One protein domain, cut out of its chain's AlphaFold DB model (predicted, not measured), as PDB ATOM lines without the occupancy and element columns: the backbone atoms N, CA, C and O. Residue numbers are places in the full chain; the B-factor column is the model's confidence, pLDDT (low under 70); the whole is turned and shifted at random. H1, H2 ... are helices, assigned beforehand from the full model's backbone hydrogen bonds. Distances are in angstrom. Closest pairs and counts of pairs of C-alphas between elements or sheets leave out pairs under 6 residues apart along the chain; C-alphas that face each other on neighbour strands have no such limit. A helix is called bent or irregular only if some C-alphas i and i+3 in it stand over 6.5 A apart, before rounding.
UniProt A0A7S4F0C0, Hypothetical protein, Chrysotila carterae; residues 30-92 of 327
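This is residues 30 to 92 of the 327 residues of the protein "Hypothetical protein" of Chrysotila carterae (UniProt A0A7S4F0C0). Three helices are loosely joined, with few contacts among them: H1 and H3, the longest helix, cross near the middle of both at a steep angle, and H2 lies near H3 on its own, close to it at Met 57 and Gln 81 and away from H1. The free-standing residues 47 to 52, of which 47 and 48 belong to H1, stick out where the chain passes from H1 to H2. The printed part has 63 residues with three named helices, in the order H1, H2, H3, and no named strand; the class is all helix. It is only just compact, close to loose, with a radius of gyration of the C-alphas of 12.3 A, and it spans 30 by 28 by 21 A.

Find C-alpha 72 at (-11.714, -14.126, -46.401); from there H3, residues 72 to 92, runs 30.9 A to C-alpha 92 at (11.776, -31.243, -35.927). Go back to C-alpha 30 at (-2.636, -11.143, -34.205), where H1, residues 30 to 48, begins; it is 24.7 A long and has a kink of 25 degrees near residue 37. H1 is neither bent nor irregular, but only just: C-alphas 38 and 41 are 6.2 A apart. H2, residues 53 to 63, is 15.3 A long.

Start on H3 at Ala 83, the one residue with which it touches H1. H1 and H3 only just touch, with 3 pairs of C-alphas within 8 A, and H1 does so with residues 37 to 42 alone; the closest C-alphas are those of Ile 37 and Ala 83, 6.8 A apart. Their lines stand at a steep tilt of 69 degrees, only just short of about perpendicular, and they run the same way. Look next at Met 57 and Gln 81, whose C-alphas, the closest of H2 and H3, are 7.6 A apart: these helices are close but not clearly touching. They run opposite ways at a steep tilt of 40 degrees. H1 and H2 are apart. In H2 and H3 every O i to N i+4 pair is within hydrogen-bond range; in H1 it is 11 of 15.

Look for the two C-alphas farthest apart at Val 67 and Glu 92, 34.4 A from each other. The printed part has no cut. The link from H1 to H2, 4 residues, is tight, and that from H2 to H3, 8 residues, is short. In the B-factor column, pLDDT averages 80.3 over the printed part; residues 30 to 48 are under 70, and the mean of H1 is 52.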
ATOM      1  N   TYR A  30      -3.447  -9.931 -34.399       42.69
ATOM      2  CA  TYR A  30      -2.636 -11.143 -34.205       42.69
ATOM      3  C   TYR A  30      -2.752 -11.762 -32.803       42.69
ATOM      4  O   TYR A  30      -2.634 -12.977 -32.653       42.69
ATOM      5  N   SER A  31      -3.051 -10.970 -31.768       44.56
ATOM      6  CA  SER A  31      -3.119 -11.471 -30.383       44.56
ATOM      7  C   SER A  31      -4.298 -12.422 -30.128       44.56
ATOM      8  O   SER A  31      -4.188 -13.321 -29.298       44.56
ATOM      9  N   ARG A  32      -5.415 -12.277 -30.862       48.97
ATOM     10  CA  ARG A  32      -6.502 -13.278 -30.872       48.97
ATOM     11  C   ARG A  32      -6.171 -14.482 -31.751       48.97
ATOM     12  O   ARG A  32      -6.557 -15.597 -31.417       48.97
ATOM     13  N   PHE A  33      -5.435 -14.260 -32.838       45.00
ATOM     14  CA  PHE A  33      -5.083 -15.297 -33.800       45.00
ATOM     15  C   PHE A  33      -4.202 -16.395 -33.187       45.00
ATOM     16  O   PHE A  33      -4.537 -17.568 -33.312       45.00
ATOM     17  N   GLY A  34      -3.157 -16.042 -32.429       48.16
ATOM     18  CA  GLY A  34      -2.310 -17.037 -31.749       48.16
ATOM     19  C   GLY A  34      -3.071 -17.912 -30.741       48.16
ATOM     20  O   GLY A  34      -2.819 -19.111 -30.646       48.16
ATOM     21  N   HIS A  35      -4.058 -17.346 -30.038       49.16
ATOM     22  CA  HIS A  35      -4.911 -18.098 -29.112       49.16
ATOM     23  C   HIS A  35      -5.899 -19.022 -29.847       49.16
ATOM     24  O   HIS A  35      -6.164 -20.130 -29.388       49.16
ATOM     25  N   TRP A  36      -6.413 -18.601 -31.007       49.03
ATOM     26  CA  TRP A  36      -7.306 -19.417 -31.836       49.03
ATOM     27  C   TRP A  36      -6.557 -20.543 -32.567       49.03
ATOM     28  O   TRP A  36      -7.023 -21.677 -32.586       49.03
ATOM     29  N   ILE A  37      -5.354 -20.275 -33.083       55.06
ATOM     30  CA  ILE A  37      -4.483 -21.296 -33.684       55.06
ATOM     31  C   ILE A  37      -4.048 -22.316 -32.632       55.06
ATOM     32  O   ILE A  37      -4.213 -23.507 -32.857       55.06
ATOM     33  N   GLY A  38      -3.557 -21.880 -31.467       50.47
ATOM     34  CA  GLY A  38      -3.120 -22.799 -30.410       50.47
ATOM     35  C   GLY A  38      -4.262 -23.568 -29.731       50.47
ATOM     36  O   GLY A  38      -4.083 -24.725 -29.363       50.47
ATOM     37  N   GLY A  39      -5.434 -22.943 -29.570       48.09
ATOM     38  CA  GLY A  39      -6.569 -23.518 -28.841       48.09
ATOM     39  C   GLY A  39      -7.596 -24.261 -29.698       48.09
ATOM     40  O   GLY A  39      -8.126 -25.274 -29.250       48.09
ATOM     41  N   ALA A  40      -7.891 -23.783 -30.912       48.47
ATOM     42  CA  ALA A  40      -8.878 -24.397 -31.802       48.47
ATOM     43  C   ALA A  40      -8.207 -25.307 -32.837       48.47
ATOM     44  O   ALA A  40      -8.452 -26.507 -32.815       48.47
ATOM     45  N   LEU A  41      -7.313 -24.795 -33.690       51.50
ATOM     46  CA  LEU A  41      -6.644 -25.633 -34.701       51.50
ATOM     47  C   LEU A  41      -5.649 -26.623 -34.069       51.50
ATOM     48  O   LEU A  41      -5.705 -27.812 -34.356       51.50
ATOM     49  N   GLY A  42      -4.821 -26.184 -33.122       50.88
ATOM     50  CA  GLY A  42      -3.835 -27.025 -32.435       50.88
ATOM     51  C   GLY A  42      -4.433 -28.160 -31.596       50.88
ATOM     52  O   GLY A  42      -3.759 -29.152 -31.349       50.88
ATOM     53  N   VAL A  43      -5.704 -28.067 -31.192       53.88
ATOM     54  CA  VAL A  43      -6.405 -29.172 -30.516       53.88
ATOM     55  C   VAL A  43      -7.236 -29.974 -31.516       53.88
ATOM     56  O   VAL A  43      -7.182 -31.201 -31.513       53.88
ATOM     57  N   HIS A  44      -7.980 -29.303 -32.396       53.06
ATOM     58  CA  HIS A  44      -8.936 -29.958 -33.284       53.06
ATOM     59  C   HIS A  44      -8.268 -30.634 -34.492       53.06
ATOM     60  O   HIS A  44      -8.773 -31.653 -34.942       53.06
ATOM     61  N   GLU A  45      -7.130 -30.149 -34.996       55.81
ATOM     62  CA  GLU A  45      -6.379 -30.781 -36.097       55.81
ATOM     63  C   GLU A  45      -5.571 -31.994 -35.591       55.81
ATOM     64  O   GLU A  45      -5.645 -33.072 -36.185       55.81
ATOM     65  N   TYR A  46      -4.912 -31.877 -34.425       58.53
ATOM     66  CA  TYR A  46      -4.268 -33.015 -33.744       58.53
ATOM     67  C   TYR A  46      -5.263 -34.125 -33.378       58.53
ATOM     68  O   TYR A  46      -4.907 -35.302 -33.422       58.53
ATOM     69  N   GLN A  47      -6.502 -33.776 -33.009       59.56
ATOM     70  CA  GLN A  47      -7.538 -34.763 -32.681       59.56
ATOM     71  C   GLN A  47      -8.291 -35.288 -33.911       59.56
ATOM     72  O   GLN A  47      -8.669 -36.459 -33.921       59.56
ATOM     73  N   ALA A  48      -8.505 -34.470 -34.948       68.88
ATOM     74  CA  ALA A  48      -9.214 -34.894 -36.156       68.88
ATOM     75  C   ALA A  48      -8.353 -35.748 -37.097       68.88
ATOM     76  O   ALA A  48      -8.921 -36.532 -37.858       68.88
ATOM     77  N   ASN A  49      -7.019 -35.607 -37.055       78.00
ATOM     78  CA  ASN A  49      -6.074 -36.311 -37.931       78.00
ATOM     79  C   ASN A  49      -6.535 -36.272 -39.401       78.00
ATOM     80  O   ASN A  49      -6.776 -37.307 -40.031       78.00
ATOM     81  N   THR A  50      -6.746 -35.052 -39.912       81.94
ATOM     82  CA  THR A  50      -7.395 -34.788 -41.201       81.94
ATOM     83  C   THR A  50      -6.705 -35.582 -42.321       81.94
ATOM     84  O   THR A  50      -5.571 -35.260 -42.701       81.94
ATOM     85  N   PRO A  51      -7.341 -36.628 -42.889       89.00
ATOM     86  CA  PRO A  51      -6.642 -37.545 -43.773       89.00
ATOM     87  C   PRO A  51      -6.175 -36.815 -45.032       89.00
ATOM     88  O   PRO A  51      -6.970 -36.252 -45.786       89.00
ATOM     89  N   ARG A  52      -4.861 -36.894 -45.283       93.12
ATOM     90  CA  ARG A  52      -4.174 -36.299 -46.443       93.12
ATOM     91  C   ARG A  52      -4.146 -34.761 -46.452       93.12
ATOM     92  O   ARG A  52      -4.112 -34.180 -47.537       93.12
ATOM     93  N   LEU A  53      -4.089 -34.114 -45.282       93.31
ATOM     94  CA  LEU A  53      -4.005 -32.652 -45.122       93.31
ATOM     95  C   LEU A  53      -3.075 -31.969 -46.149       93.31
ATOM     96  O   LEU A  53      -3.559 -31.203 -46.979       93.31
ATOM     97  N   HIS A  54      -1.789 -32.340 -46.217       94.00
ATOM     98  CA  HIS A  54      -0.839 -31.769 -47.193       94.00
ATOM     99  C   HIS A  54      -1.268 -31.954 -48.659       94.00
ATOM    100  O   HIS A  54      -1.068 -31.060 -49.478       94.00
ATOM    101  N   THR A  55      -1.899 -33.084 -49.015       96.69
ATOM    102  CA  THR A  55      -2.429 -33.286 -50.378       96.69
ATOM    103  C   THR A  55      -3.587 -32.331 -50.661       96.69
ATOM    104  O   THR A  55      -3.653 -31.765 -51.751       96.69
ATOM    105  N   ASN A  56      -4.478 -32.123 -49.690       94.94
ATOM    106  CA  ASN A  56      -5.619 -31.220 -49.826       94.94
ATOM    107  C   ASN A  56      -5.152 -29.758 -49.920       94.94
ATOM    108  O   ASN A  56      -5.653 -29.010 -50.758       94.94
ATOM    109  N   MET A  57      -4.137 -29.371 -49.143       95.62
ATOM    110  CA  MET A  57      -3.535 -28.036 -49.206       95.62
ATOM    111  C   MET A  57      -2.791 -27.785 -50.521       95.62
ATOM    112  O   MET A  57      -2.988 -26.741 -51.138       95.62
ATOM    113  N   ALA A  58      -2.003 -28.755 -50.999       96.31
ATOM    114  CA  ALA A  58      -1.341 -28.686 -52.305       96.31
ATOM    115  C   ALA A  58      -2.345 -28.675 -53.474       96.31
ATOM    116  O   ALA A  58      -2.114 -28.034 -54.500       96.31
ATOM    117  N   TYR A  59      -3.481 -29.366 -53.331       96.00
ATOM    118  CA  TYR A  59      -4.571 -29.307 -54.301       96.00
ATOM    119  C   TYR A  59      -5.244 -27.927 -54.294       96.00
ATOM    120  O   TYR A  59      -5.418 -27.325 -55.353       96.00
ATOM    121  N   ALA A  60      -5.574 -27.395 -53.116       94.62
ATOM    122  CA  ALA A  60      -6.199 -26.083 -52.974       94.62
ATOM    123  C   ALA A  60      -5.305 -24.955 -53.516       94.62
ATOM    124  O   ALA A  60      -5.790 -24.131 -54.289       94.62
ATOM    125  N   SER A  61      -4.006 -24.944 -53.203       95.25
ATOM    126  CA  SER A  61      -3.079 -23.923 -53.714       95.25
ATOM    127  C   SER A  61      -2.864 -23.996 -55.231       95.25
ATOM    128  O   SER A  61      -2.634 -22.963 -55.857       95.25
ATOM    129  N   ARG A  62      -2.965 -25.188 -55.840       96.81
ATOM    130  CA  ARG A  62      -2.765 -25.384 -57.286       96.81
ATOM    131  C   ARG A  62      -4.022 -25.168 -58.134       96.81
ATOM    132  O   ARG A  62      -3.895 -24.724 -59.273       96.81
ATOM    133  N   TRP A  63      -5.204 -25.518 -57.623       96.50
ATOM    134  CA  TRP A  63      -6.437 -25.590 -58.424       96.50
ATOM    135  C   TRP A  63      -7.547 -24.618 -57.990       96.50
ATOM    136  O   TRP A  63      -8.510 -24.439 -58.737       96.50
ATOM    137  N   ARG A  64      -7.448 -23.963 -56.822       92.62
ATOM    138  CA  ARG A  64      -8.411 -22.919 -56.420       92.62
ATOM    139  C   ARG A  64      -8.143 -21.639 -57.217       92.62
ATOM    140  O   ARG A  64      -6.998 -21.262 -57.448       92.62
ATOM    141  N   SER A  65      -9.206 -20.947 -57.632       95.12
ATOM    142  CA  SER A  65      -9.077 -19.679 -58.361       95.12
ATOM    143  C   SER A  65      -8.292 -18.647 -57.533       95.12
ATOM    144  O   SER A  65      -8.644 -18.427 -56.370       95.12
ATOM    145  N   PRO A  66      -7.301 -17.937 -58.109       92.50
ATOM    146  CA  PRO A  66      -6.538 -16.916 -57.389       92.50
ATOM    147  C   PRO A  66      -7.400 -15.719 -56.958       92.50
ATOM    148  O   PRO A  66      -7.007 -14.969 -56.070       92.50
ATOM    149  N   VAL A  67      -8.591 -15.541 -57.542       94.31
ATOM    150  CA  VAL A  67      -9.581 -14.555 -57.072       94.31
ATOM    151  C   VAL A  67     -10.197 -15.004 -55.741       94.31
ATOM    152  O   VAL A  67     -10.334 -14.198 -54.826       94.31
ATOM    153  N   ALA A  68     -10.480 -16.301 -55.587       87.06
ATOM    154  CA  ALA A  68     -11.008 -16.886 -54.351       87.06
ATOM    155  C   ALA A  68      -9.955 -17.026 -53.231       87.06
ATOM    156  O   ALA A  68     -10.316 -17.319 -52.096       87.06
ATOM    157  N   LEU A  69      -8.670 -16.803 -53.535       87.62
ATOM    158  CA  LEU A  69      -7.590 -16.670 -52.546       87.62
ATOM    159  C   LEU A  69      -7.385 -15.219 -52.067       87.62
ATOM    160  O   LEU A  69      -6.593 -14.988 -51.160       87.62
ATOM    161  N   LYS A  70      -8.097 -14.239 -52.645       92.56
ATOM    162  CA  LYS A  70      -8.114 -12.838 -52.174       92.56
ATOM    163  C   LYS A  70      -9.293 -12.521 -51.247       92.56
ATOM    164  O   LYS A  70      -9.365 -11.411 -50.729       92.56
ATOM    165  N   SER A  71     -10.228 -13.454 -51.075       94.75
ATOM    166  CA  SER A  71     -11.338 -13.317 -50.131       94.75
ATOM    167  C   SER A  71     -10.929 -13.762 -48.724       94.75
ATOM    168  O   SER A  71      -9.827 -14.263 -48.501       94.75
ATOM    169  N   GLU A  72     -11.850 -13.631 -47.774       95.00
ATOM    170  CA  GLU A  72     -11.714 -14.126 -46.401       95.00
ATOM    171  C   GLU A  72     -11.328 -15.620 -46.338       95.00
ATOM    172  O   GLU A  72     -10.463 -16.008 -45.555       95.00
ATOM    173  N   ALA A  73     -11.848 -16.446 -47.256       90.50
ATOM    174  CA  ALA A  73     -11.461 -17.854 -47.396       90.50
ATOM    175  C   ALA A  73      -9.965 -18.043 -47.727       90.50
ATOM    176  O   ALA A  73      -9.357 -19.029 -47.313       90.50
ATOM    177  N   GLY A  74      -9.356 -17.095 -48.444       94.56
ATOM    178  CA  GLY A  74      -7.912 -17.060 -48.675       94.56
ATOM    179  C   GLY A  74      -7.117 -16.742 -47.409       94.56
ATOM    180  O   GLY A  74      -6.064 -17.333 -47.195       94.56
ATOM    181  N   CYS A  75      -7.651 -15.881 -46.537       95.75
ATOM    182  CA  CYS A  75      -7.069 -15.593 -45.224       95.75
ATOM    183  C   CYS A  75      -7.068 -16.847 -44.334       95.75
ATOM    184  O   CYS A  75      -6.032 -17.234 -43.798       95.75
ATOM    185  N   TYR A  76      -8.194 -17.565 -44.258       93.88
ATOM    186  CA  TYR A  76      -8.248 -18.843 -43.541       93.88
ATOM    187  C   TYR A  76      -7.301 -19.898 -44.132       93.88
ATOM    188  O   TYR A  76      -6.673 -20.642 -43.379       93.88
ATOM    189  N   PHE A  77      -7.130 -19.936 -45.457       95.81
ATOM    190  CA  PHE A  77      -6.176 -20.838 -46.105       95.81
ATOM    191  C   PHE A  77      -4.713 -20.520 -45.743       95.81
ATOM    192  O   PHE A  77      -3.967 -21.433 -45.386       95.81
ATOM    193  N   THR A  78      -4.292 -19.248 -45.772       95.62
ATOM    194  CA  THR A  78      -2.923 -18.871 -45.363       95.62
ATOM    195  C   THR A  78      -2.689 -19.101 -43.871       95.62
ATOM    196  O   THR A  78      -1.594 -19.498 -43.475       95.62
ATOM    197  N   HIS A  79      -3.717 -18.920 -43.044       94.50
ATOM    198  CA  HIS A  79      -3.683 -19.231 -41.617       94.50
ATOM    199  C   HIS A  79      -3.545 -20.733 -41.329       94.50
ATOM    200  O   HIS A  79      -2.718 -21.109 -40.500       94.50
ATOM    201  N   MET A  80      -4.275 -21.589 -42.051       94.44
ATOM    202  CA  MET A  80      -4.101 -23.045 -42.001       94.44
ATOM    203  C   MET A  80      -2.691 -23.450 -42.458       94.44
ATOM    204  O   MET A  80      -2.053 -24.278 -41.818       94.44
ATOM    205  N   GLN A  81      -2.161 -22.823 -43.514       95.56
ATOM    206  CA  GLN A  81      -0.814 -23.125 -44.013       95.56
ATOM    207  C   GLN A  81       0.275 -22.744 -43.004       95.56
ATOM    208  O   GLN A  81       1.186 -23.532 -42.762       95.56
ATOM    209  N   ALA A  82       0.150 -21.576 -42.370       95.38
ATOM    210  CA  ALA A  82       1.051 -21.158 -41.301       95.38
ATOM    211  C   ALA A  82       0.962 -22.077 -40.068       95.38
ATOM    212  O   ALA A  82       1.987 -22.364 -39.457       95.38
ATOM    213  N   ALA A  83      -0.238 -22.562 -39.720       92.50
ATOM    214  CA  ALA A  83      -0.421 -23.518 -38.630       92.50
ATOM    215  C   ALA A  83       0.275 -24.854 -38.929       92.50
ATOM    216  O   ALA A  83       1.050 -25.320 -38.102       92.50
ATOM    217  N   VAL A  84       0.063 -25.432 -40.117       93.31
ATOM    218  CA  VAL A  84       0.700 -26.701 -40.510       93.31
ATOM    219  C   VAL A  84       2.224 -26.587 -40.474       93.31
ATOM    220  O   VAL A  84       2.857 -27.397 -39.806       93.31
ATOM    221  N   SER A  85       2.813 -25.543 -41.066       94.81
ATOM    222  CA  SER A  85       4.274 -25.374 -41.040       94.81
ATOM    223  C   SER A  85       4.848 -25.050 -39.658       94.81
ATOM    224  O   SER A  85       6.000 -25.378 -39.387       94.81
ATOM    225  N   PHE A  86       4.060 -24.464 -38.754       93.25
ATOM    226  CA  PHE A  86       4.451 -24.338 -37.348       93.25
ATOM    227  C   PHE A  86       4.476 -25.702 -36.637       93.25
ATOM    228  O   PHE A  86       5.402 -25.974 -35.878       93.25
ATOM    229  N   LEU A  87       3.501 -26.577 -36.907       90.00
ATOM    230  CA  LEU A  87       3.469 -27.930 -36.339       90.00
ATOM    231  C   LEU A  87       4.558 -28.845 -36.917       90.00
ATOM    232  O   LEU A  87       5.117 -29.649 -36.175       90.00
ATOM    233  N   GLU A  88       4.891 -28.696 -38.203       91.44
ATOM    234  CA  GLU A  88       6.052 -29.351 -38.825       91.44
ATOM    235  C   GLU A  88       7.352 -28.941 -38.107       91.44
ATOM    236  O   GLU A  88       8.111 -29.809 -37.682       91.44
ATOM    237  N   GLY A  89       7.561 -27.640 -37.864       91.69
ATOM    238  CA  GLY A  89       8.737 -27.143 -37.138       91.69
ATOM    239  C   GLY A  89       8.844 -27.653 -35.693       91.69
ATOM    240  O   GLY A  89       9.927 -28.040 -35.261       91.69
ATOM    241  N   LEU A  90       7.727 -27.733 -34.959       89.06
ATOM    242  CA  LEU A  90       7.721 -28.310 -33.605       89.06
ATOM    243  C   LEU A  90       8.119 -29.795 -33.588       89.06
ATOM    244  O   LEU A  90       8.738 -30.246 -32.625       89.06
ATOM    245  N   ALA A  91       7.780 -30.561 -34.630       86.25
ATOM    246  CA  ALA A  91       8.170 -31.967 -34.723       86.25
ATOM    247  C   ALA A  91       9.688 -32.136 -34.937       86.25
ATOM    248  O   ALA A  91      10.289 -33.038 -34.356       86.25
ATOM    249  N   GLU A  92      10.319 -31.248 -35.714       86.19
ATOM    250  CA  GLU A  92      11.776 -31.243 -35.927       86.19
ATOM    251  C   GLU A  92      12.553 -30.852 -34.651       86.19
ATOM    252  O   GLU A  92      13.616 -31.420 -34.360       86.19
TER     253      GLU A  92